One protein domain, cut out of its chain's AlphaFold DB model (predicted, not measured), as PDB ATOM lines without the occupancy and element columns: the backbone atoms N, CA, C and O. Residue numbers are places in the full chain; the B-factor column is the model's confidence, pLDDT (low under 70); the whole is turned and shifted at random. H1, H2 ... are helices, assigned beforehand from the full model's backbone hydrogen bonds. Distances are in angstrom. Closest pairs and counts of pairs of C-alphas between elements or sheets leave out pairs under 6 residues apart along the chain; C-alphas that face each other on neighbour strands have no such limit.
ATOM      1  N   THR A 133     -10.173 -36.591  16.145       65.31
ATOM      2  CA  THR A 133      -9.509 -37.549  15.244       65.31
ATOM      3  C   THR A 133      -9.269 -37.044  13.822       65.31
ATOM      4  O   THR A 133      -8.544 -37.706  13.083       65.31
ATOM      5  N   GLN A 134      -9.857 -35.916  13.404       80.81
ATOM      6  CA  GLN A 134      -9.592 -35.352  12.078       80.81
ATOM      7  C   GLN A 134      -8.540 -34.231  12.142       80.81
ATOM      8  O   GLN A 134      -8.670 -33.313  12.958       80.81
ATOM      9  N   PRO A 135      -7.507 -34.261  11.279       83.38
ATOM     10  CA  PRO A 135      -6.601 -33.134  11.111       83.38
ATOM     11  C   PRO A 135      -7.335 -31.945  10.495       83.38
ATOM     12  O   PRO A 135      -8.155 -32.103   9.586       83.38
ATOM     13  N   ARG A 136      -6.998 -30.744  10.970       88.31
ATOM     14  CA  ARG A 136      -7.420 -29.477  10.366       88.31
ATOM     15  C   ARG A 136      -7.150 -29.435   8.862       88.31
ATOM     16  O   ARG A 136      -6.147 -29.952   8.376       88.31
ATOM     17  N   SER A 137      -8.009 -28.710   8.155       93.00
ATOM     18  CA  SER A 137      -7.741 -28.271   6.787       93.00
ATOM     19  C   SER A 137      -6.871 -27.014   6.824       93.00
ATOM     20  O   SER A 137      -7.297 -25.965   7.310       93.00
ATOM     21  N   PHE A 138      -5.637 -27.106   6.345       93.06
ATOM     22  CA  PHE A 138      -4.727 -25.979   6.179       93.06
ATOM     23  C   PHE A 138      -5.215 -25.012   5.106       93.06
ATOM     24  O   PHE A 138      -5.043 -23.810   5.278       93.06
ATOM     25  N   ALA A 139      -5.839 -25.496   4.026       92.56
ATOM     26  CA  ALA A 139      -6.387 -24.615   3.000       92.56
ATOM     27  C   ALA A 139      -7.568 -23.781   3.527       92.56
ATOM     28  O   ALA A 139      -7.656 -22.598   3.209       92.56
ATOM     29  N   ASP A 140      -8.434 -24.376   4.358       91.81
ATOM     30  CA  ASP A 140      -9.629 -23.696   4.883       91.81
ATOM     31  C   ASP A 140      -9.348 -22.871   6.155       91.81
ATOM     32  O   ASP A 140     -10.102 -21.952   6.466       91.81
ATOM     33  N   THR A 141      -8.273 -23.177   6.897       92.12
ATOM     34  CA  THR A 141      -7.881 -22.456   8.132       92.12
ATOM     35  C   THR A 141      -6.684 -21.517   7.959       92.12
ATOM     36  O   THR A 141      -6.112 -21.077   8.955       92.12
ATOM     37  N   ALA A 142      -6.291 -21.205   6.720       93.00
ATOM     38  CA  ALA A 142      -5.206 -20.268   6.440       93.00
ATOM     39  C   ALA A 142      -5.597 -18.825   6.798       93.00
ATOM     40  O   ALA A 142      -6.508 -18.253   6.199       93.00
ATOM     41  N   ASP A 143      -4.875 -18.235   7.747       95.12
ATOM     42  CA  ASP A 143      -4.999 -16.833   8.137       95.12
ATOM     43  C   ASP A 143      -4.049 -15.922   7.341       95.12
ATOM     44  O   ASP A 143      -3.193 -16.373   6.573       95.12
ATOM     45  N   ASP A 144      -4.196 -14.608   7.523       95.88
ATOM     46  CA  ASP A 144      -3.347 -13.614   6.859       95.88
ATOM     47  C   ASP A 144      -1.862 -13.765   7.232       95.88
ATOM     48  O   ASP A 144      -0.998 -13.432   6.419       95.88
ATOM     49  N   GLU A 145      -1.542 -14.302   8.417       96.94
ATOM     50  CA  GLU A 145      -0.160 -14.537   8.850       96.94
ATOM     51  C   GLU A 145       0.482 -15.686   8.055       96.94
ATOM     52  O   GLU A 145       1.544 -15.498   7.451       96.94
ATOM     53  N   LEU A 146      -0.189 -16.841   7.955       95.38
ATOM     54  CA  LEU A 146       0.256 -17.962   7.125       95.38
ATOM     55  C   LEU A 146       0.310 -17.574   5.642       95.38
ATOM     56  O   LEU A 146       1.293 -17.873   4.962       95.38
ATOM     57  N   LEU A 147      -0.704 -16.878   5.122       95.31
ATOM     58  CA  LEU A 147      -0.718 -16.453   3.720       95.31
ATOM     59  C   LEU A 147       0.407 -15.453   3.406       95.31
ATOM     60  O   LEU A 147       1.022 -15.558   2.339       95.31
ATOM     61  N   SER A 148       0.721 -14.540   4.329       96.00
ATOM     62  CA  SER A 148       1.861 -13.620   4.206       96.00
ATOM     63  C   SER A 148       3.200 -14.359   4.282       96.00
ATOM     64  O   SER A 148       4.106 -14.072   3.499       96.00
ATOM     65  N   TYR A 149       3.315 -15.356   5.164       95.06
ATOM     66  CA  TYR A 149       4.504 -16.202   5.285       95.06
ATOM     67  C   TYR A 149       4.786 -16.994   3.998       95.06
ATOM     68  O   TYR A 149       5.910 -16.975   3.488       95.06
ATOM     69  N   LEU A 150       3.761 -17.638   3.424       94.44
ATOM     70  CA  LEU A 150       3.875 -18.367   2.156       94.44
ATOM     71  C   LEU A 150       4.256 -17.439   0.999       94.44
ATOM     72  O   LEU A 150       5.147 -17.776   0.218       94.44
ATOM     73  N   ALA A 151       3.631 -16.259   0.913       93.81
ATOM     74  CA  ALA A 151       3.952 -15.259  -0.102       93.81
ATOM     75  C   ALA A 151       5.413 -14.786   0.008       93.81
ATOM     76  O   ALA A 151       6.128 -14.781  -0.994       93.81
ATOM     77  N   GLY A 152       5.890 -14.489   1.223       92.38
ATOM     78  CA  GLY A 152       7.284 -14.111   1.480       92.38
ATOM     79  C   GLY A 152       8.308 -15.191   1.103       92.38
ATOM     80  O   GLY A 152       9.437 -14.866   0.745       92.38
ATOM     81  N   ARG A 153       7.910 -16.471   1.118       92.44
ATOM     82  CA  ARG A 153       8.731 -17.621   0.687       92.44
ATOM     83  C   ARG A 153       8.464 -18.070  -0.754       92.44
ATOM     84  O   ARG A 153       9.025 -19.073  -1.190       92.44
ATOM     85  N   SER A 154       7.625 -17.341  -1.499       93.94
ATOM     86  CA  SER A 154       7.188 -17.679  -2.865       93.94
ATOM     87  C   SER A 154       6.545 -19.071  -3.002       93.94
ATOM     88  O   SER A 154       6.589 -19.687  -4.071       93.94
ATOM     89  N   ILE A 155       5.932 -19.566  -1.924       93.62
ATOM     90  CA  ILE A 155       5.242 -20.859  -1.862       93.62
ATOM     91  C   ILE A 155       3.801 -20.679  -2.354       93.62
ATOM     92  O   ILE A 155       3.093 -19.748  -1.969       93.62
ATOM     93  N   SER A 156       3.351 -21.577  -3.228       93.00
ATOM     94  CA  SER A 156       1.995 -21.568  -3.769       93.00
ATOM     95  C   SER A 156       0.972 -21.930  -2.694       93.00
ATOM     96  O   SER A 156       1.135 -22.918  -1.978       93.00
ATOM     97  N   ARG A 157      -0.156 -21.209  -2.656       91.81
ATOM     98  CA  ARG A 157      -1.320 -21.565  -1.817       91.81
ATOM     99  C   ARG A 157      -1.828 -22.988  -2.094       91.81
ATOM    100  O   ARG A 157      -2.345 -23.636  -1.191       91.81
ATOM    101  N   GLY A 158      -1.623 -23.501  -3.313       90.25
ATOM    102  CA  GLY A 158      -1.946 -24.885  -3.673       90.25
ATOM    103  C   GLY A 158      -1.191 -25.933  -2.847       90.25
ATOM    104  O   GLY A 158      -1.689 -27.044  -2.693       90.25
ATOM    105  N   PHE A 159      -0.051 -25.573  -2.247       91.56
ATOM    106  CA  PHE A 159       0.687 -26.458  -1.351       91.56
ATOM    107  C   PHE A 159      -0.111 -26.807  -0.084       91.56
ATOM    108  O   PHE A 159      -0.049 -27.946   0.363       91.56
ATOM    109  N   LEU A 160      -0.938 -25.896   0.448       93.38
ATOM    110  CA  LEU A 160      -1.798 -26.199   1.605       93.38
ATOM    111  C   LEU A 160      -2.832 -27.289   1.275       93.38
ATOM    112  O   LEU A 160      -3.027 -28.219   2.050       93.38
ATOM    113  N   VAL A 161      -3.393 -27.254   0.061       92.44
ATOM    114  CA  VAL A 161      -4.308 -28.294  -0.449       92.44
ATOM    115  C   VAL A 161      -3.604 -29.654  -0.594       92.44
ATOM    116  O   VAL A 161      -4.252 -30.701  -0.548       92.44
ATOM    117  N   GLU A 162      -2.281 -29.676  -0.770       88.62
ATOM    118  CA  GLU A 162      -1.496 -30.914  -0.781       88.62
ATOM    119  C   GLU A 162      -1.224 -31.463   0.616       88.62
ATOM    120  O   GLU A 162      -1.223 -32.683   0.767       88.62
ATOM    121  N   ILE A 163      -1.057 -30.599   1.621       91.00
ATOM    122  CA  ILE A 163      -0.998 -31.004   3.032       91.00
ATOM    123  C   ILE A 163      -2.337 -31.644   3.427       91.00
ATOM    124  O   ILE A 163      -2.366 -32.766   3.932       91.00
ATOM    125  N   ASP A 164      -3.455 -31.010   3.073       91.56
ATOM    126  CA  ASP A 164      -4.794 -31.554   3.328       91.56
ATOM    127  C   ASP A 164      -5.031 -32.875   2.596       91.56
ATOM    128  O   ASP A 164      -5.599 -33.819   3.145       91.56
ATOM    129  N   ARG A 165      -4.581 -32.968   1.339       88.19
ATOM    130  CA  ARG A 165      -4.661 -34.211   0.568       88.19
ATOM    131  C   ARG A 165      -3.808 -35.311   1.183       88.19
ATOM    132  O   ARG A 165      -4.269 -36.445   1.191       88.19
ATOM    133  N   PHE A 166      -2.613 -34.987   1.674       87.44
ATOM    134  CA  PHE A 166      -1.722 -35.933   2.336       87.44
ATOM    135  C   PHE A 166      -2.404 -36.552   3.560       87.44
ATOM    136  O   PHE A 166      -2.506 -37.772   3.640       87.44
ATOM    137  N   PHE A 167      -2.980 -35.738   4.445       87.25
ATOM    138  CA  PHE A 167      -3.731 -36.256   5.591       87.25
ATOM    139  C   PHE A 167      -4.969 -37.071   5.181       87.25
ATOM    140  O   PHE A 167      -5.232 -38.121   5.761       87.25
ATOM    141  N   ARG A 168      -5.704 -36.653   4.140       85.94
ATOM    142  CA  ARG A 168      -6.852 -37.420   3.610       85.94
ATOM    143  C   ARG A 168      -6.451 -38.741   2.942       85.94
ATOM    144  O   ARG A 168      -7.267 -39.656   2.911       85.94
ATOM    145  N   SER A 169      -5.246 -38.841   2.376       78.94
ATOM    146  CA  SER A 169      -4.729 -40.077   1.773       78.94
ATOM    147  C   SER A 169      -4.031 -41.002   2.766       78.94
ATOM    148  O   SER A 169      -3.716 -42.125   2.386       78.94
ATOM    149  N   HIS A 170      -3.797 -40.535   3.995       80.00
ATOM    150  CA  HIS A 170      -3.135 -41.271   5.070       80.00
ATOM    151  C   HIS A 170      -3.988 -41.283   6.358       80.00
ATOM    152  O   HIS A 170      -3.559 -40.748   7.387       80.00
ATOM    153  N   PRO A 171      -5.215 -41.846   6.330       83.06
ATOM    154  CA  PRO A 171      -6.072 -41.938   7.515       83.06
ATOM    155  C   PRO A 171      -5.421 -42.722   8.666       83.06
ATOM    156  O   PRO A 171      -5.706 -42.425   9.822       83.06
ATOM    157  N   GLU A 172      -4.493 -43.640   8.372       78.62
ATOM    158  CA  GLU A 172      -3.733 -44.425   9.355       78.62
ATOM    159  C   GLU A 172      -2.926 -43.568  10.348       78.62
ATOM    160  O   GLU A 172      -2.590 -44.030  11.440       78.62
ATOM    161  N   ILE A 173      -2.661 -42.295  10.022       83.00
ATOM    162  CA  ILE A 173      -2.060 -41.331  10.956       83.00
ATOM    163  C   ILE A 173      -2.939 -41.183  12.210       83.00
ATOM    164  O   ILE A 173      -2.419 -41.114  13.321       83.00
ATOM    165  N   ALA A 174      -4.265 -41.187  12.058       85.62
ATOM    166  CA  ALA A 174      -5.203 -41.028  13.169       85.62
ATOM    167  C   ALA A 174      -5.362 -42.289  14.042       85.62
ATOM    168  O   ALA A 174      -5.904 -42.192  15.145       85.62
ATOM    169  N   ASP A 175      -4.881 -43.452  13.591       80.94
ATOM    170  CA  ASP A 175      -5.054 -44.730  14.298       80.94
ATOM    171  C   ASP A 175      -3.959 -44.991  15.352       80.94
ATOM    172  O   ASP A 175      -4.166 -45.740  16.310       80.94
ATOM    173  N   CYS A 176      -2.789 -44.358  15.219       78.69
ATOM    174  CA  CYS A 176      -1.648 -44.535  16.125       78.69
ATOM    175  C   CYS A 176      -1.563 -43.452  17.218       78.69
ATOM    176  O   CYS A 176      -2.282 -42.456  17.198       78.69
ATOM    177  N   SER A 177      -0.722 -43.651  18.233       81.69
ATOM    178  CA  SER A 177      -0.492 -42.688  19.327       81.69
ATOM    179  C   SER A 177       0.151 -41.394  18.823       81.69
ATOM    180  O   SER A 177      -0.404 -40.312  18.979       81.69
ATOM    181  N   GLU A 178       1.278 -41.536  18.140       79.62
ATOM    182  CA  GLU A 178       2.193 -40.485  17.706       79.62
ATOM    183  C   GLU A 178       1.548 -39.584  16.638       79.62
ATOM    184  O   GLU A 178       1.688 -38.360  16.645       79.62
ATOM    185  N   GLY A 179       0.760 -40.184  15.744       83.69
ATOM    186  CA  GLY A 179      -0.039 -39.466  14.758       83.69
ATOM    187  C   GLY A 179      -1.256 -38.758  15.365       83.69
ATOM    188  O   GLY A 179      -1.592 -37.664  14.919       83.69
ATOM    189  N   ARG A 180      -1.868 -39.285  16.438       87.25
ATOM    190  CA  ARG A 180      -2.905 -38.556  17.200       87.25
ATOM    191  C   ARG A 180      -2.331 -37.391  17.998       87.25
ATOM    192  O   ARG A 180      -2.963 -36.339  18.038       87.25
ATOM    193  N   GLU A 181      -1.148 -37.541  18.587       87.56
ATOM    194  CA  GLU A 181      -0.414 -36.436  19.219       87.56
ATOM    195  C   GLU A 181      -0.082 -35.352  18.186       87.56
ATOM    196  O   GLU A 181      -0.413 -34.187  18.392       87.56
ATOM    197  N   THR A 182       0.426 -35.750  17.014       86.94
ATOM    198  CA  THR A 182       0.654 -34.861  15.862       86.94
ATOM    199  C   THR A 182      -0.619 -34.119  15.443       86.94
ATOM    200  O   THR A 182      -0.605 -32.900  15.319       86.94
ATOM    201  N   ILE A 183      -1.741 -34.822  15.248       90.25
ATOM    202  CA  ILE A 183      -3.031 -34.208  14.885       90.25
ATOM    203  C   ILE A 183      -3.509 -33.243  15.979       90.25
ATOM    204  O   ILE A 183      -3.994 -32.157  15.668       90.25
ATOM    205  N   THR A 184      -3.333 -33.606  17.252       91.06
ATOM    206  CA  THR A 184      -3.703 -32.761  18.396       91.06
ATOM    207  C   THR A 184      -2.887 -31.468  18.412       91.06
ATOM    208  O   THR A 184      -3.474 -30.398  18.544       91.06
ATOM    209  N   GLU A 185      -1.571 -31.549  18.198       90.06
ATOM    210  CA  GLU A 185      -0.668 -30.390  18.159       90.06
ATOM    211  C   GLU A 185      -0.939 -29.475  16.954       90.06
ATOM    212  O   GLU A 185      -0.948 -28.248  17.070       90.06
ATOM    213  N   LEU A 186      -1.241 -30.055  15.789       91.69
ATOM    214  CA  LEU A 186      -1.658 -29.287  14.614       91.69
ATOM    215  C   LEU A 186      -2.987 -28.560  14.852       91.69
ATOM    216  O   LEU A 186      -3.142 -27.416  14.419       91.69
ATOM    217  N   ASN A 187      -3.934 -29.204  15.536       93.12
ATOM    218  CA  ASN A 187      -5.259 -28.657  15.830       93.12
ATOM    219  C   ASN A 187      -5.250 -27.626  16.979       93.12
ATOM    220  O   ASN A 187      -6.111 -26.749  16.992       93.12
ATOM    221  N   SER A 188      -4.300 -27.701  17.918       92.75
ATOM    222  CA  SER A 188      -4.129 -26.736  19.020       92.75
ATOM    223  C   SER A 188      -3.346 -25.478  18.614       92.75
ATOM    224  O   SER A 188      -3.559 -24.409  19.189       92.75
ATOM    225  N   SER A 189      -2.451 -25.597  17.630       94.00
ATOM    226  CA  SER A 189      -1.541 -24.534  17.189       94.00
ATOM    227  C   SER A 189      -2.199 -23.457  16.312       94.00
ATOM    228  O   SER A 189      -3.224 -23.676  15.654       94.00
ATOM    229  N   SER A 190      -1.551 -22.288  16.219       95.56
ATOM    230  CA  SER A 190      -1.873 -21.279  15.195       95.56
ATOM    231  C   SER A 190      -1.732 -21.880  13.778       95.56
ATOM    232  O   SER A 190      -0.984 -22.847  13.607       95.56
ATOM    233  N   PRO A 191      -2.414 -21.359  12.739       95.25
ATOM    234  CA  PRO A 191      -2.257 -21.864  11.369       95.25
ATOM    235  C   PRO A 191      -0.800 -21.868  10.885       95.25
ATOM    236  O   PRO A 191      -0.358 -22.831  10.254       95.25
ATOM    237  N   LEU A 192      -0.037 -20.825  11.223       94.31
ATOM    238  CA  LEU A 192       1.372 -20.712  10.860       94.31
ATOM    239  C   LEU A 192       2.273 -21.673  11.649       94.31
ATOM    240  O   LEU A 192       3.162 -22.295  11.062       94.31
ATOM    241  N   ASP A 193       2.051 -21.843  12.950       92.75
ATOM    242  CA  ASP A 193       2.881 -22.745  13.754       92.75
ATOM    243  C   ASP A 193       2.549 -24.213  13.469       92.75
ATOM    244  O   ASP A 193       3.465 -25.021  13.337       92.75
ATOM    245  N   ALA A 194       1.277 -24.544  13.213       92.25
ATOM    246  CA  ALA A 194       0.867 -25.844  12.684       92.25
ATOM    247  C   ALA A 194       1.556 -26.148  11.338       92.25
ATOM    248  O   ALA A 194       2.037 -27.259  11.109       92.25
ATOM    249  N   TYR A 195       1.654 -25.154  10.445       92.44
ATOM    250  CA  TYR A 195       2.342 -25.307   9.161       92.44
ATOM    251  C   TYR A 195       3.847 -25.554   9.345       92.44
ATOM    252  O   TYR A 195       4.408 -26.470   8.739       92.44
ATOM    253  N   ARG A 196       4.503 -24.788  10.228       89.62
ATOM    254  CA  ARG A 196       5.922 -24.978  10.579       89.62
ATOM    255  C   ARG A 196       6.173 -26.340  11.225       89.62
ATOM    256  O   ARG A 196       7.145 -27.003  10.870       89.62
ATOM    257  N   TYR A 197       5.294 -26.773  12.128       87.50
ATOM    258  CA  TYR A 197       5.358 -28.080  12.777       87.50
ATOM    259  C   TYR A 197       5.266 -29.210  11.744       87.50
ATOM    260  O   TYR A 197       6.146 -30.070  11.691       87.50
ATOM    261  N   PHE A 198       4.284 -29.148  10.836       87.50
ATOM    262  CA  PHE A 198       4.179 -30.084   9.716       87.50
ATOM    263  C   PHE A 198       5.449 -30.097   8.847       87.50
ATOM    264  O   PHE A 198       5.955 -31.167   8.508       87.50
ATOM    265  N   LEU A 199       6.017 -28.928   8.522       85.44
ATOM    266  CA  LEU A 199       7.220 -28.825   7.688       85.44
ATOM    267  C   LEU A 199       8.484 -29.458   8.285       85.44
ATOM    268  O   LEU A 199       9.382 -29.795   7.504       85.44
ATOM    269  N   ARG A 200       8.563 -29.630   9.614       78.94
ATOM    270  CA  ARG A 200       9.655 -30.371  10.274       78.94
ATOM    271  C   ARG A 200       9.593 -31.858   9.916       78.94
ATOM    272  O   ARG A 200      10.605 -32.415   9.508       78.94
ATOM    273  N   GLY A 201       8.393 -32.449   9.959       70.62
ATOM    274  CA  GLY A 201       8.129 -33.830   9.532       70.62
ATOM    275  C   GLY A 201       8.042 -34.039   8.016       70.62
ATOM    276  O   GLY A 201       8.174 -35.168   7.541       70.62
ATOM    277  N   TYR A 202       7.806 -32.977   7.237       76.56
ATOM    278  CA  TYR A 202       7.563 -33.096   5.802       76.56
ATOM    279  C   TYR A 202       8.846 -33.108   4.970       76.56
ATOM    280  O   TYR A 202       9.561 -32.116   4.838       76.56
ATOM    281  N   THR A 203       9.087 -34.245   4.332       72.56
ATOM    282  CA  THR A 203      10.347 -34.599   3.672       72.56
ATOM    283  C   THR A 203      10.494 -34.068   2.245       72.56
ATOM    284  O   THR A 203      11.604 -33.982   1.722       72.56
ATOM    285  N   ARG A 204       9.395 -33.691   1.583       80.06
ATOM    286  CA  ARG A 204       9.434 -33.189   0.199       80.06
ATOM    287  C   ARG A 204       9.585 -31.661   0.174       80.06
ATOM    288  O   ARG A 204       9.097 -31.000   1.091       80.06
ATOM    289  N   PRO A 205      10.213 -31.090  -0.870       85.62
ATOM    290  CA  PRO A 205      10.207 -29.646  -1.075       85.62
ATOM    291  C   PRO A 205       8.793 -29.068  -1.203       85.62
ATOM    292  O   PRO A 205       7.895 -29.734  -1.730       85.62
ATOM    293  N   ALA A 206       8.619 -27.819  -0.781       87.38
ATOM    294  CA  ALA A 206       7.398 -27.055  -0.994       87.38
ATOM    295  C   ALA A 206       7.119 -26.818  -2.491       87.38
ATOM    296  O   ALA A 206       8.028 -26.788  -3.329       87.38
ATOM    297  N   ARG A 207       5.843 -26.608  -2.846       87.25
ATOM    298  CA  ARG A 207       5.474 -26.155  -4.195       87.25
ATOM    299  C   ARG A 207       5.501 -24.640  -4.275       87.25
ATOM    300  O   ARG A 207       4.784 -23.963  -3.550       87.25
ATOM    301  N   TYR A 208       6.299 -24.126  -5.195       89.69
ATOM    302  CA  TYR A 208       6.451 -22.697  -5.433       89.69
ATOM    303  C   TYR A 208       5.332 -22.156  -6.320       89.69
ATOM    304  O   TYR A 208       4.633 -22.920  -6.987       89.69
ATOM    305  N   VAL A 209       5.170 -20.834  -6.331       88.62
ATOM    306  CA  VAL A 209       4.388 -20.138  -7.359       88.62
ATOM    307  C   VAL A 209       4.998 -20.425  -8.738       88.62
ATOM    308  O   VAL A 209       6.224 -20.472  -8.890       88.62
ATOM    309  N   ASP A 210       4.144 -20.643  -9.740       85.25
ATOM    310  CA  ASP A 210       4.577 -20.977 -11.098       85.25
ATOM    311  C   ASP A 210       5.537 -19.912 -11.657       85.25
ATOM    312  O   ASP A 210       5.329 -18.709 -11.512       85.25
ATOM    313  N   GLY A 211       6.625 -20.371 -12.281       82.88
ATOM    314  CA  GLY A 211       7.689 -19.518 -12.821       82.88
ATOM    315  C   GLY A 211       8.858 -19.226 -11.868       82.88
ATOM    316  O   GLY A 211       9.943 -18.910 -12.354       82.88
ATOM    317  N   VAL A 212       8.700 -19.398 -10.546       86.69
ATOM    318  CA  VAL A 212       9.794 -19.177  -9.572       86.69
ATOM    319  C   VAL A 212      10.865 -20.265  -9.687       86.69
ATOM    320  O   VAL A 212      12.048 -19.984  -9.884       86.69
ATOM    321  N   ILE A 213      10.451 -21.533  -9.626       86.62
ATOM    322  CA  ILE A 213      11.328 -22.688  -9.845       86.62
ATOM    323  C   ILE A 213      11.208 -23.120 -11.304       86.62
ATOM    324  O   ILE A 213      10.196 -23.684 -11.720       86.62
ATOM    325  N   LYS A 214      12.266 -22.890 -12.088       82.94
ATOM    326  CA  LYS A 214      12.317 -23.293 -13.500       82.94
ATOM    327  C   LYS A 214      12.320 -24.821 -13.612       82.94
ATOM    328  O   LYS A 214      13.287 -25.481 -13.235       82.94
ATOM    329  N   SER A 215      11.224 -25.382 -14.113       69.75
ATOM    330  CA  SER A 215      11.044 -26.819 -14.366       69.75
ATOM    331  C   SER A 215      11.681 -27.278 -15.687       69.75
ATOM    332  O   SER A 215      12.032 -28.452 -15.824       69.75
ATOM    333  N   GLU A 216      11.834 -26.350 -16.631       79.75
ATOM    334  CA  GLU A 216      12.326 -26.553 -17.997       79.75
ATOM    335  C   GLU A 216      13.858 -26.424 -18.125       79.75
ATOM    336  O   GLU A 216      14.598 -26.265 -17.150       79.75
ATOM    337  N   TYR A 217      14.364 -26.495 -19.360       80.94
ATOM    338  CA  TYR A 217      15.763 -26.212 -19.671       80.94
ATOM    339  C   TYR A 217      16.048 -24.716 -19.488       80.94
ATOM    340  O   TYR A 217      15.553 -23.886 -20.241       80.94
ATOM    341  N   PHE A 218      16.905 -24.377 -18.526       88.12
ATOM    342  CA  PHE A 218      17.386 -23.013 -18.318       88.12
ATOM    343  C   PHE A 218      18.899 -22.912 -18.544       88.12
ATOM    344  O   PHE A 218      19.654 -23.861 -18.308       88.12
ATOM    345  N   SER A 219      19.339 -21.731 -18.966       87.25
ATOM    346  CA  SER A 219      20.735 -21.302 -18.952       87.25
ATOM    347  C   SER A 219      20.973 -20.321 -17.800       87.25
ATOM    348  O   SER A 219      20.039 -19.719 -17.263       87.25
ATOM    349  N   LEU A 220      22.237 -20.169 -17.407       87.31
ATOM    350  CA  LEU A 220      22.696 -19.127 -16.491       87.31
ATOM    351  C   LEU A 220      23.810 -18.325 -17.180       87.31
ATOM    352  O   LEU A 220      24.562 -18.911 -17.965       87.31
ATOM    353  N   PRO A 221      23.947 -17.016 -16.896       88.50
ATOM    354  CA  PRO A 221      25.079 -16.220 -17.362       88.50
ATOM    355  C   PRO A 221      26.421 -16.867 -17.003       88.50
ATOM    356  O   PRO A 221      26.568 -17.448 -15.927       88.50
ATOM    357  N   ALA A 222      27.425 -16.718 -17.872       83.62
ATOM    358  CA  ALA A 222      28.731 -17.367 -17.700       83.62
ATOM    359  C   ALA A 222      29.419 -17.044 -16.356       83.62
ATOM    360  O   ALA A 222      30.143 -17.879 -15.818       83.62
ATOM    361  N   ASN A 223      29.134 -15.859 -15.803       86.56
ATOM    362  CA  ASN A 223      29.659 -15.354 -14.534       86.56
ATOM    363  C   ASN A 223      28.556 -15.206 -13.464       86.56
ATOM    364  O   ASN A 223      28.587 -14.255 -12.686       86.56
ATOM    365  N   TYR A 224      27.544 -16.084 -13.448       90.06
ATOM    366  CA  TYR A 224      26.426 -15.977 -12.502       90.06
ATOM    367  C   TYR A 224      26.904 -15.986 -11.029       90.06
ATOM    368  O   TYR A 224      27.523 -16.970 -10.602       90.06
ATOM    369  N   PRO A 225      26.622 -14.934 -10.231       90.25
ATOM    370  CA  PRO A 225      27.152 -14.783  -8.876       90.25
ATOM    371  C   PRO A 225      26.348 -15.618  -7.867       90.25
ATOM    372  O   PRO A 225      25.483 -15.117  -7.148       90.25
ATOM    373  N   TYR A 226      26.633 -16.919  -7.810       94.06
ATOM    374  CA  TYR A 226      25.991 -17.826  -6.860       94.06
ATOM    375  C   TYR A 226      26.298 -17.441  -5.401       94.06
ATOM    376  O   TYR A 226      27.447 -17.521  -4.963       94.06
ATOM    377  N   ARG A 227      25.257 -17.077  -4.637       94.25
ATOM    378  CA  ARG A 227      25.335 -16.878  -3.181       94.25
ATOM    379  C   ARG A 227      25.194 -18.239  -2.472       94.25
ATOM    380  O   ARG A 227      24.139 -18.856  -2.624       94.25
ATOM    381  N   PRO A 228      26.204 -18.707  -1.709       92.94
ATOM    382  CA  PRO A 228      26.148 -19.993  -1.010       92.94
ATOM    383  C   PRO A 228      24.956 -20.085  -0.051       92.94
ATOM    384  O   PRO A 228      24.646 -19.109   0.637       92.94
ATOM    385  N   LEU A 229      24.332 -21.257   0.057       92.00
ATOM    386  CA  LEU A 229      23.230 -21.521   0.987       92.00
ATOM    387  C   LEU A 229      23.613 -21.194   2.431       92.00
ATOM    388  O   LEU A 229      22.794 -20.657   3.170       92.00
ATOM    389  N   ARG A 230      24.879 -21.409   2.807       86.62
ATOM    390  CA  ARG A 230      25.425 -21.026   4.120       86.62
ATOM    391  C   ARG A 230      25.304 -19.530   4.450       86.62
ATOM    392  O   ARG A 230      25.316 -19.167   5.621       86.62
ATOM    393  N   THR A 231      25.188 -18.665   3.439       90.06
ATOM    394  CA  THR A 231      24.994 -17.211   3.608       90.06
ATOM    395  C   THR A 231      23.522 -16.792   3.656       90.06
ATOM    396  O   THR A 231      23.224 -15.658   4.020       90.06
ATOM    397  N   LYS A 232      22.593 -17.692   3.306       89.81
ATOM    398  CA  LYS A 232      21.150 -17.443   3.354       89.81
ATOM    399  C   LYS A 232      20.625 -17.805   4.748       89.81
ATOM    400  O   LYS A 232      20.690 -18.961   5.162       89.81
ATOM    401  N   VAL A 233      20.079 -16.825   5.467       86.12
ATOM    402  CA  VAL A 233      19.363 -17.077   6.727       86.12
ATOM    403  C   VAL A 233      17.984 -17.640   6.391       86.12
ATOM    404  O   VAL A 233      17.182 -16.967   5.754       86.12
ATOM    405  N   ASP A 234      17.718 -18.871   6.818       88.69
ATOM    406  CA  ASP A 234      16.423 -19.531   6.661       88.69
ATOM    407  C   ASP A 234      16.002 -20.140   8.010       88.69
ATOM    408  O   ASP A 234      16.723 -21.011   8.513       88.69
ATOM    409  N   PRO A 235      14.891 -19.682   8.626       86.19
ATOM    410  CA  PRO A 235      14.450 -20.178   9.927       86.19
ATOM    411  C   PRO A 235      14.001 -21.640   9.872       86.19
ATOM    412  O   PRO A 235      14.300 -22.376  10.801       86.19
ATOM    413  N   GLU A 236      13.397 -22.111   8.773       85.69
ATOM    414  CA  GLU A 236      13.026 -23.531   8.637       85.69
ATOM    415  C   GLU A 236      14.263 -24.435   8.668       85.69
ATOM    416  O   GLU A 236      14.277 -25.457   9.347       85.69
ATOM    417  N   LEU A 237      15.332 -24.032   7.973       84.00
ATOM    418  CA  LEU A 237      16.626 -24.715   8.023       84.00
ATOM    419  C   LEU A 237      17.321 -24.528   9.387       84.00
ATOM    420  O   LEU A 237      18.190 -25.316   9.750       84.00
ATOM    421  N   GLY A 238      16.994 -23.466  10.128       83.44
ATOM    422  CA  GLY A 238      17.430 -23.253  11.508       83.44
ATOM    423  C   GLY A 238      16.841 -24.299  12.443       83.44
ATOM    424  O   GLY A 238      17.587 -25.078  13.032       83.44
ATOM    425  N   ASP A 239      15.514 -24.343  12.496       80.50
ATOM    426  CA  ASP A 239      14.719 -25.274  13.293       80.50
ATOM    427  C   ASP A 239      15.011 -26.735  12.926       80.50
ATOM    428  O   ASP A 239      15.249 -27.558  13.805       80.50
ATOM    429  N   PHE A 240      15.065 -27.062  11.628       74.00
ATOM    430  CA  PHE A 240      15.318 -28.429  11.155       74.00
ATOM    431  C   PHE A 240      16.705 -28.969  11.549       74.00
ATOM    432  O   PHE A 240      16.914 -30.176  11.556       74.00
ATOM    433  N   PHE A 241      17.654 -28.098  11.894       74.88
ATOM    434  CA  PHE A 241      18.988 -28.484  12.355       74.88
ATOM    435  C   PHE A 241      19.266 -28.082  13.811       74.88
ATOM    436  O   PHE A 241      20.418 -28.109  14.254       74.88
ATOM    437  N   GLN A 242      18.238 -27.704  14.572       75.38
ATOM    438  CA  GLN A 242      18.393 -27.352  15.977       75.38
ATOM    439  C   GLN A 242      18.908 -28.567  16.765       75.38
ATOM    440  O   GLN A 242      18.268 -29.609  16.798       75.38
ATOM    441  N   GLY A 243      20.082 -28.430  17.392       68.62
ATOM    442  CA  GLY A 243      20.746 -29.514  18.130       68.62
ATOM    443  C   GLY A 243      21.783 -30.326  17.338       68.62
ATOM    444  O   GLY A 243      22.478 -31.136  17.944       68.62
ATOM    445  N   PHE A 244      21.961 -30.088  16.030       66.94
ATOM    446  CA  PHE A 244      22.839 -30.910  15.181       66.94
ATOM    447  C   PHE A 244      24.088 -30.171  14.686       66.94
ATOM    448  O   PHE A 244      24.016 -29.217  13.910       66.94
ATOM    449  N   GLU A 245      25.265 -30.670  15.077       60.91
ATOM    450  CA  GLU A 245      26.569 -30.068  14.749       60.91
ATOM    451  C   GLU A 245      26.904 -30.122  13.243       60.91
ATOM    452  O   GLU A 245      27.507 -29.197  12.699       60.91
ATOM    453  N   TYR A 246      26.460 -31.170  12.539       62.16
ATOM    454  CA  TYR A 246      26.847 -31.472  11.150       62.16
ATOM    455  C   TYR A 246      26.085 -30.688  10.067       62.16
ATOM    456  O   TYR A 246      26.313 -30.913   8.876       62.16
ATOM    457  N   ARG A 247      25.200 -29.749  10.446       69.50
ATOM    458  CA  ARG A 247      24.401 -28.917   9.518       69.50
ATOM    459  C   ARG A 247      25.232 -28.367   8.360       69.50
ATOM    460  O   ARG A 247      24.838 -28.452   7.197       69.50
ATOM    461  N   TRP A 248      26.372 -27.764   8.688       78.88
ATOM    462  CA  TRP A 248      27.170 -27.013   7.724       78.88
ATOM    463  C   TRP A 248      27.890 -27.910   6.717       78.88
ATOM    464  O   TRP A 248      28.035 -27.497   5.573       78.88
ATOM    465  N   ASP A 249      28.231 -29.150   7.078       83.12
ATOM    466  CA  ASP A 249      28.887 -30.099   6.170       83.12
ATOM    467  C   ASP A 249      27.981 -30.478   4.991       83.12
ATOM    468  O   ASP A 249      28.438 -30.584   3.850       83.12
ATOM    469  N   ILE A 250      26.680 -30.674   5.245       83.12
ATOM    470  CA  ILE A 250      25.709 -30.996   4.190       83.12
ATOM    471  C   ILE A 250      25.470 -29.770   3.303       83.12
ATOM    472  O   ILE A 250      25.457 -29.883   2.077       83.12
ATOM    473  N   ILE A 251      25.339 -28.587   3.907       89.19
ATOM    474  CA  ILE A 251      25.144 -27.328   3.182       89.19
ATOM    475  C   ILE A 251      26.359 -26.993   2.303       89.19
ATOM    476  O   ILE A 251      26.186 -26.686   1.123       89.19
ATOM    477  N   ASP A 252      27.584 -27.156   2.809       89.81
ATOM    478  CA  ASP A 252      28.812 -26.933   2.040       89.81
ATOM    479  C   ASP A 252      28.959 -27.960   0.888       89.81
ATOM    480  O   ASP A 252      29.424 -27.608  -0.203       89.81
ATOM    481  N   ARG A 253      28.492 -29.211   1.067       90.00
ATOM    482  CA  ARG A 253      28.390 -30.223  -0.009       90.00
ATOM    483  C   ARG A 253      27.370 -29.836  -1.085       90.00
ATOM    484  O   ARG A 253      27.674 -29.967  -2.274       90.00
ATOM    485  N   ILE A 254      26.193 -29.340  -0.694       93.19
ATOM    486  CA  ILE A 254      25.180 -28.823  -1.628       93.19
ATOM    487  C   ILE A 254      25.757 -27.646  -2.417       93.19
ATOM    488  O   ILE A 254      25.698 -27.642  -3.647       93.19
ATOM    489  N   ASP A 255      26.394 -26.693  -1.736       95.50
ATOM    490  CA  ASP A 255      27.014 -25.529  -2.365       95.50
ATOM    491  C   ASP A 255      28.132 -25.907  -3.349       95.50
ATOM    492  O   ASP A 255      28.291 -25.245  -4.378       95.50
ATOM    493  N   LEU A 256      28.898 -26.966  -3.073       94.75
ATOM    494  CA  LEU A 256      29.901 -27.502  -3.997       94.75
ATOM    495  C   LEU A 256      29.249 -28.126  -5.244       94.75
ATOM    496  O   LEU A 256      29.666 -27.830  -6.369       94.75
ATOM    497  N   ALA A 257      28.213 -28.950  -5.059       94.19
ATOM    498  CA  ALA A 257      27.477 -29.581  -6.156       94.19
ATOM    499  C   ALA A 257      26.794 -28.539  -7.060       94.19
ATOM    500  O   ALA A 257      26.908 -28.609  -8.288       94.19
ATOM    501  N   VAL A 258      26.149 -27.534  -6.462       95.75
ATOM    502  CA  VAL A 258      25.492 -26.430  -7.173       95.75
ATOM    503  C   VAL A 258      26.513 -25.592  -7.940       95.75
ATOM    504  O   VAL A 258      26.320 -25.372  -9.134       95.75
ATOM    505  N   ARG A 259      27.646 -25.203  -7.334       95.75
ATOM    506  CA  ARG A 259      28.727 -24.484  -8.042       95.75
ATOM    507  C   ARG A 259      29.247 -25.263  -9.253       95.75
ATOM    508  O   ARG A 259      29.389 -24.683 -10.330       95.75
ATOM    509  N   GLY A 260      29.493 -26.567  -9.106       94.50
ATOM    510  CA  GLY A 260      29.908 -27.429 -10.220       94.50
ATOM    511  C   GLY A 260      28.856 -27.505 -11.333       94.50
ATOM    512  O   GLY A 260      29.186 -27.380 -12.514       94.50
ATOM    513  N   GLY A 261      27.580 -27.633 -10.962       94.50
ATOM    514  CA  GLY A 261      26.456 -27.643 -11.894       94.50
ATOM    515  C   GLY A 261      26.261 -26.317 -12.642       94.50
ATOM    516  O   GLY A 261      26.071 -26.331 -13.857       94.50
ATOM    517  N   ILE A 262      26.386 -25.174 -11.961       95.25
ATOM    518  CA  ILE A 262      26.322 -23.836 -12.575       95.25
ATOM    519  C   ILE A 262      27.467 -23.654 -13.581       95.25
ATOM    520  O   ILE A 262      27.221 -23.228 -14.707       95.25
ATOM    521  N   GLN A 263      28.699 -24.050 -13.236       94.12
ATOM    522  CA  GLN A 263      29.835 -24.000 -14.169       94.12
ATOM    523  C   GLN A 263      29.648 -24.911 -15.392       94.12
ATOM    524  O   GLN A 263      30.091 -24.563 -16.488       94.12
ATOM    525  N   ALA A 264      29.004 -26.069 -15.230       92.75
ATOM    526  CA  ALA A 264      28.671 -26.950 -16.346       92.75
ATOM    527  C   ALA A 264      27.618 -26.308 -17.271       92.75
ATOM    528  O   ALA A 264      27.840 -26.244 -18.482       92.75
ATOM    529  N   LEU A 265      26.532 -25.749 -16.716       93.25
ATOM    530  CA  LEU A 265      25.513 -25.018 -17.486       93.25
ATOM    531  C   LEU A 265      26.109 -23.812 -18.233       93.25
ATOM    532  O   LEU A 265      25.849 -23.648 -19.423       93.25
ATOM    533  N   ALA A 266      26.962 -23.023 -17.574       91.31
ATOM    534  CA  ALA A 266      27.665 -21.878 -18.161       91.31
ATOM    535  C   ALA A 266      28.558 -22.252 -19.362       91.31
ATOM    536  O   ALA A 266      28.770 -21.439 -20.258       91.31
ATOM    537  N   ARG A 267      29.070 -23.491 -19.403       90.94
ATOM    538  CA  ARG A 267      29.867 -24.043 -20.517       90.94
ATOM    539  C   ARG A 267      29.022 -24.773 -21.570       90.94
ATOM    540  O   ARG A 267      29.589 -25.438 -22.434       90.94
ATOM    541  N   GLY A 268      27.690 -24.726 -21.475       89.75
ATOM    542  CA  GLY A 268      26.783 -25.477 -22.350       89.75
ATOM    543  C   GLY A 268      26.851 -27.000 -22.169       89.75
ATOM    544  O   GLY A 268      26.420 -27.745 -23.047       89.75
ATOM    545  N   GLN A 269      27.410 -27.492 -21.058       91.62
ATOM    546  CA  GLN A 269      27.519 -28.928 -20.800       91.62
ATOM    547  C   GLN A 269      26.172 -29.503 -20.320       91.62
ATOM    548  O   GLN A 269      25.438 -28.842 -19.578       91.62
ATOM    549  N   PRO A 270      25.828 -30.748 -20.701       89.44
ATOM    550  CA  PRO A 270      24.610 -31.390 -20.229       89.44
ATOM    551  C   PRO A 270      24.705 -31.686 -18.726       89.44
ATOM    552  O   PRO A 270      25.599 -32.395 -18.269       89.44
ATOM    553  N   VAL A 271      23.738 -31.172 -17.968       91.06
ATOM    554  CA  VAL A 271      23.571 -31.426 -16.530       91.06
ATOM    555  C   VAL A 271      22.328 -32.288 -16.332       91.06
ATOM    556  O   VAL A 271      21.311 -32.066 -16.991       91.06
ATOM    557  N   ASN A 272      22.408 -33.290 -15.450       89.81
ATOM    558  CA  ASN A 272      21.284 -34.193 -15.197       89.81
ATOM    559  C   ASN A 272      20.086 -33.450 -14.562       89.81
ATOM    560  O   ASN A 272      20.240 -32.392 -13.948       89.81
ATOM    561  N   SER A 273      18.877 -33.993 -14.722       87.88
ATOM    562  CA  SER A 273      17.633 -33.348 -14.275       87.88
ATOM    563  C   SER A 273      17.565 -33.137 -12.757       87.88
ATOM    564  O   SER A 273      17.057 -32.108 -12.312       87.88
ATOM    565  N   GLY A 274      18.116 -34.063 -11.965       88.88
ATOM    566  CA  GLY A 274      18.181 -33.950 -10.506       88.88
ATOM    567  C   GLY A 274      19.031 -32.762 -10.052       88.88
ATOM    568  O   GLY A 274      18.566 -31.934  -9.271       88.88
ATOM    569  N   LEU A 275      20.243 -32.632 -10.596       91.69
ATOM    570  CA  LEU A 275      21.164 -31.537 -10.297       91.69
ATOM    571  C   LEU A 275      20.659 -30.200 -10.855       91.69
ATOM    572  O   LEU A 275      20.800 -29.184 -10.184       91.69
ATOM    573  N   ARG A 276      19.991 -30.178 -12.016       90.88
ATOM    574  CA  ARG A 276      19.303 -28.965 -12.496       90.88
ATOM    575  C   ARG A 276      18.242 -28.477 -11.514       90.88
ATOM    576  O   ARG A 276      18.252 -27.300 -11.179       90.88
ATOM    577  N   ARG A 277      17.386 -29.367 -10.999       90.69
ATOM    578  CA  ARG A 277      16.391 -29.001  -9.974       90.69
ATOM    579  C   ARG A 277      17.040 -28.541  -8.668       90.69
ATOM    580  O   ARG A 277      16.565 -27.568  -8.093       90.69
ATOM    581  N   LEU A 278      18.150 -29.157  -8.244       93.56
ATOM    582  CA  LEU A 278      18.915 -28.675  -7.088       93.56
ATOM    583  C   LEU A 278      19.416 -27.242  -7.302       93.56
ATOM    584  O   LEU A 278      19.268 -26.417  -6.409       93.56
ATOM    585  N   ILE A 279      19.966 -26.935  -8.484       94.75
ATOM    586  CA  ILE A 279      20.378 -25.570  -8.838       94.75
ATOM    587  C   ILE A 279      19.172 -24.624  -8.766       94.75
ATOM    588  O   ILE A 279      19.309 -23.549  -8.196       94.75
ATOM    589  N   CYS A 280      17.989 -25.016  -9.259       93.50
ATOM    590  CA  CYS A 280      16.796 -24.170  -9.158       93.50
ATOM    591  C   CYS A 280      16.423 -23.843  -7.706       93.50
ATOM    592  O   CYS A 280      16.247 -22.669  -7.389       93.50
ATOM    593  N   TYR A 281      16.343 -24.847  -6.826       94.25
ATOM    594  CA  TYR A 281      16.045 -24.618  -5.406       94.25
ATOM    595  C   TYR A 281      17.147 -23.812  -4.711       94.25
ATOM    596  O   TYR A 281      16.852 -22.919  -3.928       94.25
ATOM    597  N   ALA A 282      18.420 -24.069  -5.016       94.62
ATOM    598  CA  ALA A 282      19.524 -23.356  -4.385       94.62
ATOM    599  C   ALA A 282      19.641 -21.891  -4.843       94.62
ATOM    600  O   ALA A 282      20.047 -21.027  -4.063       94.62
ATOM    601  N   VAL A 283      19.278 -21.598  -6.096       93.56
ATOM    602  CA  VAL A 283      19.317 -20.250  -6.676       93.56
ATOM    603  C   VAL A 283      18.052 -19.461  -6.323       93.56
ATOM    604  O   VAL A 283      18.165 -18.446  -5.634       93.56
ATOM    605  N   TRP A 284      16.878 -19.940  -6.749       92.50
ATOM    606  CA  TRP A 284      15.590 -19.230  -6.676       92.50
ATOM    607  C   TRP A 284      14.675 -19.684  -5.532       92.50
ATOM    608  O   TRP A 284      13.699 -19.003  -5.239       92.50
ATOM    609  N   GLY A 285      14.968 -20.823  -4.903       92.31
ATOM    610  CA  GLY A 285      14.193 -21.356  -3.783       92.31
ATOM    611  C   GLY A 285      14.796 -21.081  -2.402       92.31
ATOM    612  O   GLY A 285      15.821 -20.405  -2.232       92.31
ATOM    613  N   ASN A 286      14.127 -21.663  -1.410       92.50
ATOM    614  CA  ASN A 286      14.492 -21.664  -0.003       92.50
ATOM    615  C   ASN A 286      15.615 -22.685   0.281       92.50
ATOM    616  O   ASN A 286      15.612 -23.788  -0.278       92.50
ATOM    617  N   PRO A 287      16.564 -22.369   1.184       92.38
ATOM    618  CA  PRO A 287      17.590 -23.312   1.627       92.38
ATOM    619  C   PRO A 287      17.044 -24.634   2.192       92.38
ATOM    620  O   PRO A 287      17.630 -25.682   1.908       92.38
ATOM    621  N   SER A 288      15.926 -24.615   2.934       90.94
ATOM    622  CA  SER A 288      15.246 -25.825   3.434       90.94
ATOM    623  C   SER A 288      14.853 -26.791   2.306       90.94
ATOM    624  O   SER A 288      15.124 -27.989   2.386       90.94
ATOM    625  N   ASP A 289      14.299 -26.276   1.210       91.56
ATOM    626  CA  ASP A 289      13.874 -27.068   0.052       91.56
ATOM    627  C   ASP A 289      15.050 -27.589  -0.784       91.56
ATOM    628  O   ASP A 289      15.012 -28.719  -1.280       91.56
ATOM    629  N   ALA A 290      16.125 -26.801  -0.908       92.81
ATOM    630  CA  ALA A 290      17.359 -27.244  -1.554       92.81
ATOM    631  C   ALA A 290      18.016 -28.404  -0.784       92.81
ATOM    632  O   ALA A 290      18.473 -29.370  -1.401       92.81
ATOM    633  N   TYR A 291      18.003 -28.339   0.553       89.94
ATOM    634  CA  TYR A 291      18.424 -29.434   1.425       89.94
ATOM    635  C   TYR A 291      17.557 -30.688   1.221       89.94
ATOM    636  O   TYR A 291      18.094 -31.735   0.852       89.94
ATOM    637  N   LYS A 292      16.225 -30.567   1.349       87.62
ATOM    638  CA  LYS A 292      15.280 -31.682   1.150       87.62
ATOM    639  C   LYS A 292      15.484 -32.343  -0.219       87.62
ATOM    640  O   LYS A 292      15.607 -33.561  -0.326       87.62
ATOM    641  N   TRP A 293      15.602 -31.559  -1.291       88.81
ATOM    642  CA  TRP A 293      15.843 -32.117  -2.625       88.81
ATOM    643  C   TRP A 293      17.180 -32.872  -2.735       88.81
ATOM    644  O   TRP A 293      17.232 -33.933  -3.360       88.81
ATOM    645  N   TYR A 294      18.258 -32.361  -2.133       88.00
ATOM    646  CA  TYR A 294      19.562 -33.027  -2.144       88.00
ATOM    647  C   TYR A 294      19.529 -34.380  -1.419       88.00
ATOM    648  O   TYR A 294      19.947 -35.388  -1.995       88.00
ATOM    649  N   GLU A 295      18.989 -34.407  -0.199       80.06
ATOM    650  CA  GLU A 295      18.896 -35.601   0.650       80.06
ATOM    651  C   GLU A 295      18.119 -36.737  -0.041       80.06
ATOM    652  O   GLU A 295      18.606 -37.871  -0.129       80.06
ATOM    653  N   TYR A 296      16.951 -36.422  -0.616       70.62
ATOM    654  CA  TYR A 296      16.071 -37.428  -1.224       70.62
ATOM    655  C   TYR A 296      16.450 -37.861  -2.645       70.62
ATOM    656  O   TYR A 296      16.087 -38.971  -3.038       70.62
ATOM    657  N   GLN A 297      17.130 -37.023  -3.439       73.19
ATOM    658  CA  GLN A 297      17.336 -37.297  -4.876       73.19
ATOM    659  C   GLN A 297      18.797 -37.402  -5.323       73.19
ATOM    660  O   GLN A 297      19.048 -37.975  -6.383       73.19
ATOM    661  N   LEU A 298      19.757 -36.844  -4.579       73.56
ATOM    662  CA  LEU A 298      21.148 -36.708  -5.046       73.56
ATOM    663  C   LEU A 298      22.200 -37.256  -4.083       73.56
ATOM    664  O   LEU A 298      23.317 -37.545  -4.514       73.56
ATOM    665  N   GLN A 299      21.874 -37.437  -2.805       70.12
ATOM    666  CA  GLN A 299      22.809 -38.015  -1.854       70.12
ATOM    667  C   GLN A 299      23.004 -39.519  -2.124       70.12
ATOM    668  O   GLN A 299      22.249 -40.367  -1.647       70.12
ATOM    669  N   GLU A 300      24.044 -39.881  -2.871       62.97
ATOM    670  CA  GLU A 300      24.444 -41.285  -3.058       62.97
ATOM    671  C   GLU A 300      25.263 -41.817  -1.867       62.97
ATOM    672  O   GLU A 300      25.173 -42.995  -1.520       62.97
ATOM    673  N   GLU A 301      26.025 -40.946  -1.201       53.28
ATOM    674  CA  GLU A 301      26.906 -41.314  -0.091       53.28
ATOM    675  C   GLU A 301      26.148 -41.596   1.218       53.28
ATOM    676  O   GLU A 301      25.142 -40.962   1.563       53.28
ATOM    677  N   TYR A 302      26.666 -42.558   1.985       42.84
ATOM    678  CA  TYR A 302      26.231 -42.797   3.356       42.84
ATOM    679  C   TYR A 302      26.901 -41.769   4.273       42.84
ATOM    680  O   TYR A 302      28.072 -41.912   4.623       42.84
ATOM    681  N   LEU A 303      26.157 -40.727   4.641       46.38
ATOM    682  CA  LEU A 303      26.521 -39.879   5.771       46.38
ATOM    683  C   LEU A 303      26.096 -40.591   7.068       46.38
ATOM    684  O   LEU A 303      25.022 -41.198   7.072       46.38
ATOM    685  N   PRO A 304      26.876 -40.517   8.166       37.75
ATOM    686  CA  PRO A 304      26.531 -41.172   9.435       37.75
ATOM    687  C   PRO A 304      25.166 -40.763  10.013       37.75
ATOM    688  O   PRO A 304      24.580 -41.504  10.789       37.75
ATOM    689  N   HIS A 305      24.670 -39.592   9.610       47.81
ATOM    690  CA  HIS A 305      23.444 -38.933  10.063       47.81
ATOM    691  C   HIS A 305      22.352 -38.896   8.972       47.81
ATOM    692  O   HIS A 305      21.563 -37.962   8.922       47.81
ATOM    693  N   ARG A 306      22.319 -39.872   8.047       43.62
ATOM    694  CA  ARG A 306      21.384 -39.882   6.893       43.62
ATOM    695  C   ARG A 306      19.888 -39.981   7.262       43.62
ATOM    696  O   ARG A 306      19.035 -39.911   6.389       43.62
ATOM    697  N   TYR A 307      19.579 -40.141   8.540       47.00
ATOM    698  CA  TYR A 307      18.267 -39.850   9.088       47.00
ATOM    699  C   TYR A 307      18.498 -39.107  10.399       47.00
ATOM    700  O   TYR A 307      19.313 -39.549  11.209       47.00
ATOM    701  N   LEU A 308      17.763 -38.019  10.605       48.53
ATOM    702  CA  LEU A 308      17.364 -37.574  11.934       48.53
ATOM    703  C   LEU A 308      16.016 -38.264  12.187       48.53
ATOM    704  O   LEU A 308      15.000 -37.755  11.709       48.53
ATOM    705  N   PRO A 309      15.964 -39.456  12.820       45.09
ATOM    706  CA  PRO A 309      14.711 -40.213  12.922       45.09
ATOM    707  C   PRO A 309      13.680 -39.416  13.727       45.09
ATOM    708  O   PRO A 309      12.520 -39.336  13.347       45.09
ATOM    709  N   GLU A 310      14.186 -38.714  14.743       46.38
ATOM    710  CA  GLU A 310      13.537 -37.708  15.588       46.38
ATOM    711  C   GLU A 310      12.814 -36.596  14.801       46.38
ATOM    712  O   GLU A 310      11.897 -35.973  15.327       46.38
ATOM    713  N   HIS A 311      13.219 -36.317  13.555       44.16
ATOM    714  CA  HIS A 311      12.626 -35.258  12.729       44.16
ATOM    715  C   HIS A 311      11.578 -35.796  11.755       44.16
ATOM    716  O   HIS A 311      10.774 -35.024  11.238       44.16
ATOM    717  N   VAL A 312      11.514 -37.113  11.534       52.06
ATOM    718  CA  VAL A 312      10.396 -37.719  10.812       52.06
ATOM    719  C   VAL A 312       9.260 -37.922  11.815       52.06
ATOM    720  O   VAL A 312       9.037 -39.020  12.310       52.06
ATOM    721  N   VAL A 313       8.508 -36.851  12.092       51.03
ATOM    722  CA  VAL A 313       7.329 -36.854  12.991       51.03
ATOM    723  C   VAL A 313       6.329 -37.969  12.623       51.03
ATOM    724  O   VAL A 313       5.650 -38.528  13.477       51.03
ATOM    725  N   LEU A 314       6.296 -38.355  11.342       53.34
ATOM    726  CA  LEU A 314       5.468 -39.429  10.785       53.34
ATOM    727  C   LEU A 314       6.239 -40.744  10.516       53.34
ATOM    728  O   LEU A 314       5.736 -41.641   9.848       53.34
ATOM    729  N   GLY A 315       7.475 -40.869  10.998       52.16
ATOM    730  CA  GLY A 315       8.321 -42.063  10.859       52.16
ATOM    731  C   GLY A 315       8.060 -43.103  11.946       52.16
ATOM    732  O   GLY A 315       8.335 -44.282  11.748       52.16
ATOM    733  N   HIS A 316       7.480 -42.671  13.069       50.72
ATOM    734  CA  HIS A 316       7.036 -43.536  14.161       50.72
ATOM    735  C   HIS A 316       5.654 -44.161  13.924       50.72
ATOM    736  O   HIS A 316       5.256 -45.027  14.696       50.72
ATOM    737  N   LEU A 317       4.938 -43.766  12.859       52.09
ATOM    738  CA  LEU A 317       3.651 -44.361  12.493       52.09
ATOM    739  C   LEU A 317       3.823 -45.876  12.282       52.09
ATOM    740  O   LEU A 317       4.510 -46.285  11.338       52.09
ATOM    741  N   PRO A 318       3.195 -46.736  13.103       47.16
ATOM    742  CA  PRO A 318       3.208 -48.165  12.855       47.16
ATOM    743  C   PRO A 318       2.469 -48.432  11.545       47.16
ATOM    744  O   PRO A 318       1.282 -48.126  11.424       47.16
ATOM    745  N   LYS A 319       3.148 -49.039  10.563       51.91
ATOM    746  CA  LYS A 319       2.462 -49.612   9.399       51.91
ATOM    747  C   LYS A 319       1.400 -50.580   9.924       51.91
ATOM    748  O   LYS A 319       1.737 -51.463  10.713       51.91
ATOM    749  N   LEU A 320       0.139 -50.359   9.538       47.47
ATOM    750  CA  LEU A 320      -1.043 -50.999  10.125       47.47
ATOM    751  C   LEU A 320      -0.826 -52.495  10.389       47.47
ATOM    752  O   LEU A 320      -0.663 -53.279   9.457       47.47
ATOM    753  N   ALA A 321      -0.913 -52.901  11.658       39.06
ATOM    754  CA  ALA A 321      -0.624 -54.263  12.123       39.06
ATOM    755  C   ALA A 321      -1.601 -55.357  11.615       39.06
ATOM    756  O   ALA A 321      -1.525 -56.503  12.052       39.06
ATOM    757  N   GLY A 322      -2.522 -55.009  10.707       43.34
ATOM    758  CA  GLY A 322      -3.360 -55.937   9.940       43.34
ATOM    759  C   GLY A 322      -2.799 -56.279   8.552       43.34
ATOM    760  O   GLY A 322      -3.143 -57.323   8.000       43.34
TER     761      GLY A 322
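Overview. This is residues 133 to 322 of the 560 residues of an uncharacterized protein of Didymella exigua CBS 183.55 (UniProt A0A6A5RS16). Two groups of helices stand end to end along the longest axis, a loose one of H1 to H5 and a closer one in which H7 crosses the hairpin of H8 and H9; short H6 bridges them. A long link, residues 202 to 234, loops out past H8 and H7 to H6, and a tail, residues 298 to 322, runs back from H9 toward the first group. The printed part has 190 residues, nine named helices in the order H1 to H9, no named strand, and is all helix. It is compact, with a radius of gyration of the C-alphas of 17.9 A and spans of 55 by 38 by 31 A.

Arrangement. H1, residues 144 to 152, touches H5, residues 191 to 201, at Leu 146 and Leu 192, closest C-alphas 4.8 A, at a steep tilt of 50 degrees. H2, residues 158 to 169, touches no helix. H3, residues 171 to 175, and H4, residues 177 to 188, touch only at the corner, at Ile 173 and Gly 179, 4.7 A between closest C-alphas. H4 and H5 form a helical hairpin, a shallow tilt of 27 degrees. H6, residues 235 to 239, touches H5, closest C-alphas Arg 196 and Glu 236, 7.5 A. H8, residues 273 to 284, and H9, residues 287 to 297, form a hairpin, 8 degrees, closest C-alphas Tyr 281 and Ala 290, 4.8 A. H7, residues 247 to 266, touches H8 about perpendicular, 73 degrees, at Val 258 and Ile 279, 5.4 A between closest C-alphas. Not every O i to N i+4 pair is within hydrogen-bond range in H5, 6 of 7, and H3, 0 of 1, where 2 of 2 O i to N i+3 pairs are.

Along the chain. H1 begins at C-alpha 144 (-3.347, -13.614, 6.859). H7 is longest, 28.7 A; H9 ends at C-alpha 297 (17.336, -37.297, -4.876).

Size, cuts and confidence. The C-alphas of Asn 223 and Gly 322, the two farthest apart, are 57.8 A apart. The printed part has no cut, and the link from H5 to H6 is long. Residues 133, 215, 243 to 247 and 300 to 322 have pLDDT under 70.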